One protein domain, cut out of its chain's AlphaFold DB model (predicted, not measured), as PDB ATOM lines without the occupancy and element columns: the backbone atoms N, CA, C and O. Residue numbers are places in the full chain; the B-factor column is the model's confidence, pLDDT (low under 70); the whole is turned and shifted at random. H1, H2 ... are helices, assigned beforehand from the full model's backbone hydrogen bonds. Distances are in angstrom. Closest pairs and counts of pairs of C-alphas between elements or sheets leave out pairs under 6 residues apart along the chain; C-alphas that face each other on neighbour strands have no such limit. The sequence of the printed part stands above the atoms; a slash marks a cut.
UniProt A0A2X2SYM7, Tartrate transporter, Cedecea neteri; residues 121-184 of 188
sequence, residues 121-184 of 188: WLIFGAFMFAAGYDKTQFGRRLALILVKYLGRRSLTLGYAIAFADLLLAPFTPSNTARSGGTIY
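What this domain is: This is residues 121 to 184 of the 188 residues of the protein "Tartrate transporter" of Cedecea neteri (UniProt A0A2X2SYM7). Three helices, H1, H2 and H3, make an open, roughly triangular frame with few contacts: H1 and H2 meet near their ends as a corner, and H3 folds back from the far end of H2 along the third side. The short H4 comes last, on the side of the frame between H1 and H3. The printed part has 64 residues with four named helices, in the order H1, H2, H3, H4 along the chain, and no named strand; the class is all helix. It is only just compact, close to loose, with a radius of gyration of the C-alphas of 12.4 A, and its outline is elongated, spanning 40 by 21 by 18 A.

Where its parts are: Find C-alpha 121 at (6.660, 32.071, 59.606); from there H1, residues 121 to 136, runs 22.5 A to C-alpha 136 at (5.828, 28.218, 37.473). After Gln 137 look for H2, residues 138 to 150, which is 18.2 A long. Past residues 151 to 153 comes H3, residues 154 to 168, 21.0 A from first to last C-alpha. After residues 169 to 174 you reach H4, residues 175 to 182, which is 10.7 A long and ends with C-alpha 182 at (14.432, 42.752, 41.000).

How they stand to each other: Start with H1, which touches no helix. It is close to H2 but not clearly touching, with the closest C-alphas, those of Tyr 133 and Gly 139, 6.6 A apart. Their lines are only just about perpendicular, at 71 degrees. Next, H2 and H3 form a helical hairpin: they touch, H2 with residues 146 to 150 alone and H3 with residues 156 to 160 alone. Their closest C-alphas are those of Leu 150 and Leu 157, 5.9 A apart, and they run opposite ways at a steep tilt of 40 degrees. H3 and H4 form a second helical hairpin and only just touch, with 3 pairs of C-alphas within 8 A. Look at the C-alphas of Ile 161 and Thr 182, the closest of the two, 6.9 A apart; this tilt is also steep at 40 degrees, opposite ways. H4 is close to H1 but not clearly touching, the closest C-alphas being those of Phe 127 and Ala 177 at 7.1 A, with a shallow tilt of 14 degrees, the same way. H1 and H3 are apart, and so are H2 and H4. In H1, H2, H3 and H4 every O i to N i+4 pair is within hydrogen-bond range.

The domain as a whole: The two C-alphas farthest apart are those of Trp 121 and Arg 152, at 40.3 A. The printed part has no cut. The links from H1 to H2 and from H2 to H3 are tight, and the link from H3 to H4 is short; no link is long. The mean pLDDT of the printed part is 74.4; look for values under 70 at residues 151, 168 and 171 to 184, with H4 at a mean of 60.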
ATOM      1  N   TRP A 121       7.562  32.843  60.463       89.56
ATOM      2  CA  TRP A 121       6.660  32.071  59.606       89.56
ATOM      3  C   TRP A 121       6.136  32.864  58.404       89.56
ATOM      4  O   TRP A 121       5.997  32.296  57.323       89.56
ATOM      5  N   LEU A 122       5.914  34.173  58.548       87.69
ATOM      6  CA  LEU A 122       5.574  35.056  57.428       87.69
ATOM      7  C   LEU A 122       6.713  35.119  56.400       87.69
ATOM      8  O   LEU A 122       6.464  34.997  55.200       87.69
ATOM      9  N   ILE A 123       7.964  35.244  56.856       85.88
ATOM     10  CA  ILE A 123       9.145  35.216  55.980       85.88
ATOM     11  C   ILE A 123       9.267  33.851  55.285       85.88
ATOM     12  O   ILE A 123       9.479  33.798  54.073       85.88
ATOM     13  N   PHE A 124       9.090  32.752  56.024       88.38
ATOM     14  CA  PHE A 124       9.106  31.400  55.462       88.38
ATOM     15  C   PHE A 124       8.029  31.214  54.382       88.38
ATOM     16  O   PHE A 124       8.334  30.756  53.281       88.38
ATOM     17  N   GLY A 125       6.793  31.637  54.659       89.12
ATOM     18  CA  GLY A 125       5.693  31.604  53.696       89.12
ATOM     19  C   GLY A 125       6.016  32.395  52.429       89.12
ATOM     20  O   GLY A 125       5.860  31.873  51.326       89.12
ATOM     21  N   ALA A 126       6.552  33.610  52.565       83.50
ATOM     22  CA  ALA A 126       6.964  34.427  51.426       83.50
ATOM     23  C   ALA A 126       8.043  33.754  50.560       83.50
ATOM     24  O   ALA A 126       7.938  33.774  49.334       83.50
ATOM     25  N   PHE A 127       9.040  33.105  51.171       83.94
ATOM     26  CA  PHE A 127      10.035  32.328  50.424       83.94
ATOM     27  C   PHE A 127       9.418  31.118  49.712       83.94
ATOM     28  O   PHE A 127       9.791  30.838  48.573       83.94
ATOM     29  N   MET A 128       8.457  30.420  50.328       86.88
ATOM     30  CA  MET A 128       7.741  29.325  49.659       86.88
ATOM     31  C   MET A 128       6.918  29.819  48.463       86.88
ATOM     32  O   MET A 128       6.945  29.189  47.404       86.88
ATOM     33  N   PHE A 129       6.234  30.959  48.599       83.38
ATOM     34  CA  PHE A 129       5.524  31.593  47.486       83.38
ATOM     35  C   PHE A 129       6.483  32.005  46.363       83.38
ATOM     36  O   PHE A 129       6.215  31.690  45.203       83.38
ATOM     37  N   ALA A 130       7.620  32.625  46.692       76.31
ATOM     38  CA  ALA A 130       8.657  32.974  45.719       76.31
ATOM     39  C   ALA A 130       9.207  31.730  44.993       76.31
ATOM     40  O   ALA A 130       9.300  31.712  43.769       76.31
ATOM     41  N   ALA A 131       9.459  30.635  45.715       80.19
ATOM     42  CA  ALA A 131       9.899  29.379  45.108       80.19
ATOM     43  C   ALA A 131       8.834  28.767  44.171       80.19
ATOM     44  O   ALA A 131       9.165  28.210  43.120       80.19
ATOM     45  N   GLY A 132       7.547  28.873  44.519       84.00
ATOM     46  CA  GLY A 132       6.437  28.466  43.649       84.00
ATOM     47  C   GLY A 132       6.321  29.334  42.391       84.00
ATOM     48  O   GLY A 132       6.125  28.826  41.281       84.00
ATOM     49  N   TYR A 133       6.509  30.641  42.544       76.69
ATOM     50  CA  TYR A 133       6.557  31.607  41.449       76.69
ATOM     51  C   TYR A 133       7.698  31.312  40.460       76.69
ATOM     52  O   TYR A 133       7.481  31.310  39.244       76.69
ATOM     53  N   ASP A 134       8.882  30.961  40.969       74.75
ATOM     54  CA  ASP A 134      10.032  30.574  40.146       74.75
ATOM     55  C   ASP A 134       9.785  29.261  39.397       74.75
ATOM     56  O   ASP A 134      10.034  29.173  38.189       74.75
ATOM     57  N   LYS A 135       9.226  28.242  40.067       79.81
ATOM     58  CA  LYS A 135       8.895  26.960  39.420       79.81
ATOM     59  C   LYS A 135       7.862  27.107  38.306       79.81
ATOM     60  O   LYS A 135       7.983  26.454  37.273       79.81
ATOM     61  N   THR A 136       6.861  27.964  38.494       86.00
ATOM     62  CA  THR A 136       5.828  28.218  37.473       86.00
ATOM     63  C   THR A 136       6.316  29.126  36.339       86.00
ATOM     64  O   THR A 136       5.614  29.278  35.334       86.00
ATOM     65  N   GLN A 137       7.515  29.716  36.467       81.75
ATOM     66  CA  GLN A 137       8.087  30.684  35.524       81.75
ATOM     67  C   GLN A 137       7.165  31.889  35.275       81.75
ATOM     68  O   GLN A 137       7.287  32.578  34.256       81.75
ATOM     69  N   PHE A 138       6.236  32.162  36.195       78.75
ATOM     70  CA  PHE A 138       5.268  33.241  36.049       78.75
ATOM     71  C   PHE A 138       5.980  34.600  35.980       78.75
ATOM     72  O   PHE A 138       5.648  35.420  35.125       78.75
ATOM     73  N   GLY A 139       7.055  34.786  36.754       74.88
ATOM     74  CA  GLY A 139       7.868  36.000  36.673       74.88
ATOM     75  C   GLY A 139       8.619  36.196  35.384       74.88
ATOM     76  O   GLY A 139       8.663  37.312  34.880       74.88
ATOM     77  N   ARG A 140       9.116  35.119  34.775       76.00
ATOM     78  CA  ARG A 140       9.728  35.208  33.450       76.00
ATOM     79  C   ARG A 140       8.709  35.662  32.405       76.00
ATOM     80  O   ARG A 140       9.030  36.499  31.568       76.00
ATOM     81  N   ARG A 141       7.469  35.161  32.472       82.81
ATOM     82  CA  ARG A 141       6.382  35.603  31.577       82.81
ATOM     83  C   ARG A 141       6.064  37.085  31.787       82.81
ATOM     84  O   ARG A 141       5.995  37.827  30.810       82.81
ATOM     85  N   LEU A 142       5.927  37.520  33.040       76.44
ATOM     86  CA  LEU A 142       5.630  38.915  33.375       76.44
ATOM     87  C   LEU A 142       6.767  39.865  32.960       76.44
ATOM     88  O   LEU A 142       6.514  40.902  32.348       76.44
ATOM     89  N   ALA A 143       8.018  39.481  33.224       74.38
ATOM     90  CA  ALA A 143       9.207  40.245  32.861       74.38
ATOM     91  C   ALA A 143       9.325  40.425  31.342       74.38
ATOM     92  O   ALA A 143       9.575  41.531  30.870       74.38
ATOM     93  N   LEU A 144       9.077  39.370  30.559       78.12
ATOM     94  CA  LEU A 144       9.099  39.454  29.096       78.12
ATOM     95  C   LEU A 144       7.992  40.366  28.547       78.12
ATOM     96  O   LEU A 144       8.234  41.107  27.594       78.12
ATOM     97  N   ILE A 145       6.800  40.363  29.157       80.44
ATOM     98  CA  ILE A 145       5.717  41.294  28.803       80.44
ATOM     99  C   ILE A 145       6.146  42.737  29.101       80.44
ATOM    100  O   ILE A 145       6.036  43.600  28.231       80.44
ATOM    101  N   LEU A 146       6.698  42.999  30.286       70.38
ATOM    102  CA  LEU A 146       7.188  44.326  30.670       70.38
ATOM    103  C   LEU A 146       8.309  44.822  29.748       70.38
ATOM    104  O   LEU A 146       8.248  45.958  29.288       70.38
ATOM    105  N   VAL A 147       9.285  43.980  29.399       76.00
ATOM    106  CA  VAL A 147      10.357  44.341  28.453       76.00
ATOM    107  C   VAL A 147       9.794  44.629  27.060       76.00
ATOM    108  O   VAL A 147      10.210  45.601  26.426       76.00
ATOM    109  N   LYS A 148       8.804  43.856  26.595       79.06
ATOM    110  CA  LYS A 148       8.144  44.097  25.302       79.06
ATOM    111  C   LYS A 148       7.482  45.481  25.234       79.06
ATOM    112  O   LYS A 148       7.520  46.109  24.176       79.06
ATOM    113  N   TYR A 149       6.899  45.957  26.336       75.62
ATOM    114  CA  TYR A 149       6.209  47.252  26.380       75.62
ATOM    115  C   TYR A 149       7.116  48.432  26.782       75.62
ATOM    116  O   TYR A 149       6.986  49.506  26.198       75.62
ATOM    117  N   LEU A 150       8.046  48.259  27.728       72.38
ATOM    118  CA  LEU A 150       8.834  49.347  28.344       72.38
ATOM    119  C   LEU A 150      10.346  49.307  28.040       72.38
ATOM    120  O   LEU A 150      11.050  50.277  28.325       72.38
ATOM    121  N   GLY A 151      10.861  48.243  27.417       69.94
ATOM    122  CA  GLY A 151      12.300  48.027  27.191       69.94
ATOM    123  C   GLY A 151      12.945  48.876  26.088       69.94
ATOM    124  O   GLY A 151      14.112  48.676  25.772       69.94
ATOM    125  N   ARG A 152      12.218  49.824  25.483       74.75
ATOM    126  CA  ARG A 152      12.724  50.616  24.345       74.75
ATOM    127  C   ARG A 152      13.796  51.645  24.726       74.75
ATOM    128  O   ARG A 152      14.522  52.099  23.847       74.75
ATOM    129  N   ARG A 153      13.883  52.048  26.001       77.31
ATOM    130  CA  ARG A 153      14.892  52.987  26.531       77.31
ATOM    131  C   ARG A 153      15.306  52.576  27.949       77.31
ATOM    132  O   ARG A 153      14.467  52.147  28.739       77.31
ATOM    133  N   SER A 154      16.585  52.746  28.286       78.38
ATOM    134  CA  SER A 154      17.147  52.397  29.605       78.38
ATOM    135  C   SER A 154      16.509  53.180  30.759       78.38
ATOM    136  O   SER A 154      16.253  52.611  31.816       78.38
ATOM    137  N   LEU A 155      16.167  54.456  30.539       78.31
ATOM    138  CA  LEU A 155      15.469  55.292  31.525       78.31
ATOM    139  C   LEU A 155      14.073  54.756  31.872       78.31
ATOM    140  O   LEU A 155      13.747  54.621  33.047       78.31
ATOM    141  N   THR A 156      13.253  54.402  30.876       78.19
ATOM    142  CA  THR A 156      11.914  53.837  31.125       78.19
ATOM    143  C   THR A 156      11.977  52.458  31.770       78.19
ATOM    144  O   THR A 156      11.091  52.124  32.549       78.19
ATOM    145  N   LEU A 157      13.033  51.683  31.506       76.44
ATOM    146  CA  LEU A 157      13.257  50.396  32.163       76.44
ATOM    147  C   LEU A 157      13.559  50.565  33.664       76.44
ATOM    148  O   LEU A 157      13.000  49.835  34.477       76.44
ATOM    149  N   GLY A 158      14.369  51.560  34.042       77.88
ATOM    150  CA  GLY A 158      14.643  51.875  35.450       77.88
ATOM    151  C   GLY A 158      13.384  52.278  36.227       77.88
ATOM    152  O   GLY A 158      13.133  51.755  37.313       77.88
ATOM    153  N   TYR A 159      12.536  53.132  35.639       79.56
ATOM    154  CA  TYR A 159      11.244  53.492  36.238       79.56
ATOM    155  C   TYR A 159      10.274  52.306  36.318       79.56
ATOM    156  O   TYR A 159       9.554  52.179  37.306       79.56
ATOM    157  N   ALA A 160      10.281  51.412  35.322       73.44
ATOM    158  CA  ALA A 160       9.475  50.191  35.343       73.44
ATOM    159  C   ALA A 160       9.817  49.304  36.545       73.44
ATOM    160  O   ALA A 160       8.916  48.800  37.211       73.44
ATOM    161  N   ILE A 161      11.113  49.125  36.824       74.00
ATOM    162  CA  ILE A 161      11.601  48.282  37.921       74.00
ATOM    163  C   ILE A 161      11.241  48.903  39.270       74.00
ATOM    164  O   ILE A 161      10.720  48.201  40.130       74.00
ATOM    165  N   ALA A 162      11.435  50.215  39.441       80.06
ATOM    166  CA  ALA A 162      11.059  50.909  40.674       80.06
ATOM    167  C   ALA A 162       9.546  50.827  40.949       80.06
ATOM    168  O   ALA A 162       9.126  50.603  42.084       80.06
ATOM    169  N   PHE A 163       8.718  50.959  39.908       76.56
ATOM    170  CA  PHE A 163       7.266  50.845  40.035       76.56
ATOM    171  C   PHE A 163       6.809  49.401  40.289       76.56
ATOM    172  O   PHE A 163       5.908  49.166  41.092       76.56
ATOM    173  N   ALA A 164       7.453  48.418  39.653       73.38
ATOM    174  CA  ALA A 164       7.211  47.005  39.928       73.38
ATOM    175  C   ALA A 164       7.606  46.632  41.367       73.38
ATOM    176  O   ALA A 164       6.851  45.921  42.026       73.38
ATOM    177  N   ASP A 165       8.730  47.151  41.877       73.94
ATOM    178  CA  ASP A 165       9.169  46.963  43.268       73.94
ATOM    179  C   ASP A 165       8.163  47.560  44.261       73.94
ATOM    180  O   ASP A 165       7.802  46.911  45.242       73.94
ATOM    181  N   LEU A 166       7.630  48.753  43.963       79.00
ATOM    182  CA  LEU A 166       6.589  49.411  44.760       79.00
ATOM    183  C   LEU A 166       5.292  48.585  44.812       79.00
ATOM    184  O   LEU A 166       4.691  48.449  45.876       79.00
ATOM    185  N   LEU A 167       4.873  48.012  43.680       76.25
ATOM    186  CA  LEU A 167       3.684  47.156  43.605       76.25
ATOM    187  C   LEU A 167       3.893  45.783  44.262       76.25
ATOM    188  O   LEU A 167       2.941  45.215  44.796       76.25
ATOM    189  N   LEU A 168       5.116  45.245  44.234       69.75
ATOM    190  CA  LEU A 168       5.478  43.960  44.848       69.75
ATOM    191  C   LEU A 168       5.771  44.065  46.349       69.75
ATOM    192  O   LEU A 168       5.660  43.056  47.054       69.75
ATOM    193  N   ALA A 169       6.120  45.252  46.850       76.06
ATOM    194  CA  ALA A 169       6.422  45.513  48.256       76.06
ATOM    195  C   ALA A 169       5.374  44.977  49.258       76.06
ATOM    196  O   ALA A 169       5.792  44.347  50.229       76.06
ATOM    197  N   PRO A 170       4.046  45.131  49.056       73.31
ATOM    198  CA  PRO A 170       3.052  44.580  49.984       73.31
ATOM    199  C   PRO A 170       2.951  43.046  49.956       73.31
ATOM    200  O   PRO A 170       2.497  42.451  50.929       73.31
ATOM    201  N   PHE A 171       3.377  42.396  48.869       68.00
ATOM    202  CA  PHE A 171       3.277  40.940  48.700       68.00
ATOM    203  C   PHE A 171       4.582  40.202  49.019       68.00
ATOM    204  O   PHE A 171       4.572  38.990  49.227       68.00
ATOM    205  N   THR A 172       5.703  40.925  49.082       65.62
ATOM    206  CA  THR A 172       7.042  40.366  49.302       65.62
ATOM    207  C   THR A 172       7.613  40.922  50.612       65.62
ATOM    208  O   THR A 172       8.404  41.864  50.591       65.62
ATOM    209  N   PRO A 173       7.229  40.364  51.776       61.03
ATOM    210  CA  PRO A 173       7.557  40.931  53.090       61.03
ATOM    211  C   PRO A 173       9.054  40.882  53.453       61.03
ATOM    212  O   PRO A 173       9.453  41.439  54.470       61.03
ATOM    213  N   SER A 174       9.897  40.220  52.649       63.47
ATOM    214  CA  SER A 174      11.341  40.091  52.879       63.47
ATOM    215  C   SER A 174      12.150  40.952  51.904       63.47
ATOM    216  O   SER A 174      12.121  40.732  50.692       63.47
ATOM    217  N   ASN A 175      12.945  41.882  52.442       66.12
ATOM    218  CA  ASN A 175      13.845  42.746  51.663       66.12
ATOM    219  C   ASN A 175      14.909  41.946  50.886       66.12
ATOM    220  O   ASN A 175      15.294  42.334  49.781       66.12
ATOM    221  N   THR A 176      15.354  40.807  51.429       62.25
ATOM    222  CA  THR A 176      16.312  39.911  50.763       62.25
ATOM    223  C   THR A 176      15.674  39.206  49.567       62.25
ATOM    224  O   THR A 176      16.282  39.141  48.501       62.25
ATOM    225  N   ALA A 177      14.426  38.738  49.706       57.00
ATOM    226  CA  ALA A 177      13.679  38.139  48.598       57.00
ATOM    227  C   ALA A 177      13.389  39.168  47.491       57.00
ATOM    228  O   ALA A 177      13.512  38.859  46.308       57.00
ATOM    229  N   ARG A 178      13.081  40.413  47.877       65.00
ATOM    230  CA  ARG A 178      12.829  41.516  46.946       65.00
ATOM    231  C   ARG A 178      14.077  41.884  46.135       65.00
ATOM    232  O   ARG A 178      14.024  41.901  44.912       65.00
ATOM    233  N   SER A 179      15.221  42.053  46.802       58.03
ATOM    234  CA  SER A 179      16.502  42.393  46.154       58.03
ATOM    235  C   SER A 179      17.012  41.288  45.219       58.03
ATOM    236  O   SER A 179      17.580  41.580  44.165       58.03
ATOM    237  N   GLY A 180      16.786  40.017  45.574       58.06
ATOM    238  CA  GLY A 180      17.142  38.876  44.728       58.06
ATOM    239  C   GLY A 180      16.304  38.766  43.449       58.06
ATOM    240  O   GLY A 180      16.821  38.312  42.437       58.06
ATOM    241  N   GLY A 181      15.040  39.206  43.471       54.88
ATOM    242  CA  GLY A 181      14.130  39.120  42.322       54.88
ATOM    243  C   GLY A 181      14.185  40.307  41.351       54.88
ATOM    244  O   GLY A 181      13.977  40.111  40.155       54.88
ATOM    245  N   THR A 182      14.456  41.528  41.833       54.94
ATOM    246  CA  THR A 182      14.432  42.752  41.000       54.94
ATOM    247  C   THR A 182      15.809  43.242  40.543       54.94
ATOM    248  O   THR A 182      15.905  43.784  39.442       54.94
ATOM    249  N   ILE A 183      16.872  43.058  41.338       52.28
ATOM    250  CA  ILE A 183      18.205  43.648  41.068       52.28
ATOM    251  C   ILE A 183      19.183  42.633  40.462       52.28
ATOM    252  O   ILE A 183      20.025  43.005  39.646       52.28
ATOM    253  N   TYR A 184      19.051  41.351  40.803       46.62
ATOM    254  CA  TYR A 184      19.844  40.268  40.221       46.62
ATOM    255  C   TYR A 184      18.969  39.407  39.306       46.62
ATOM    256  O   TYR A 184      18.533  38.330  39.711       46.62
TER     257      TYR A 184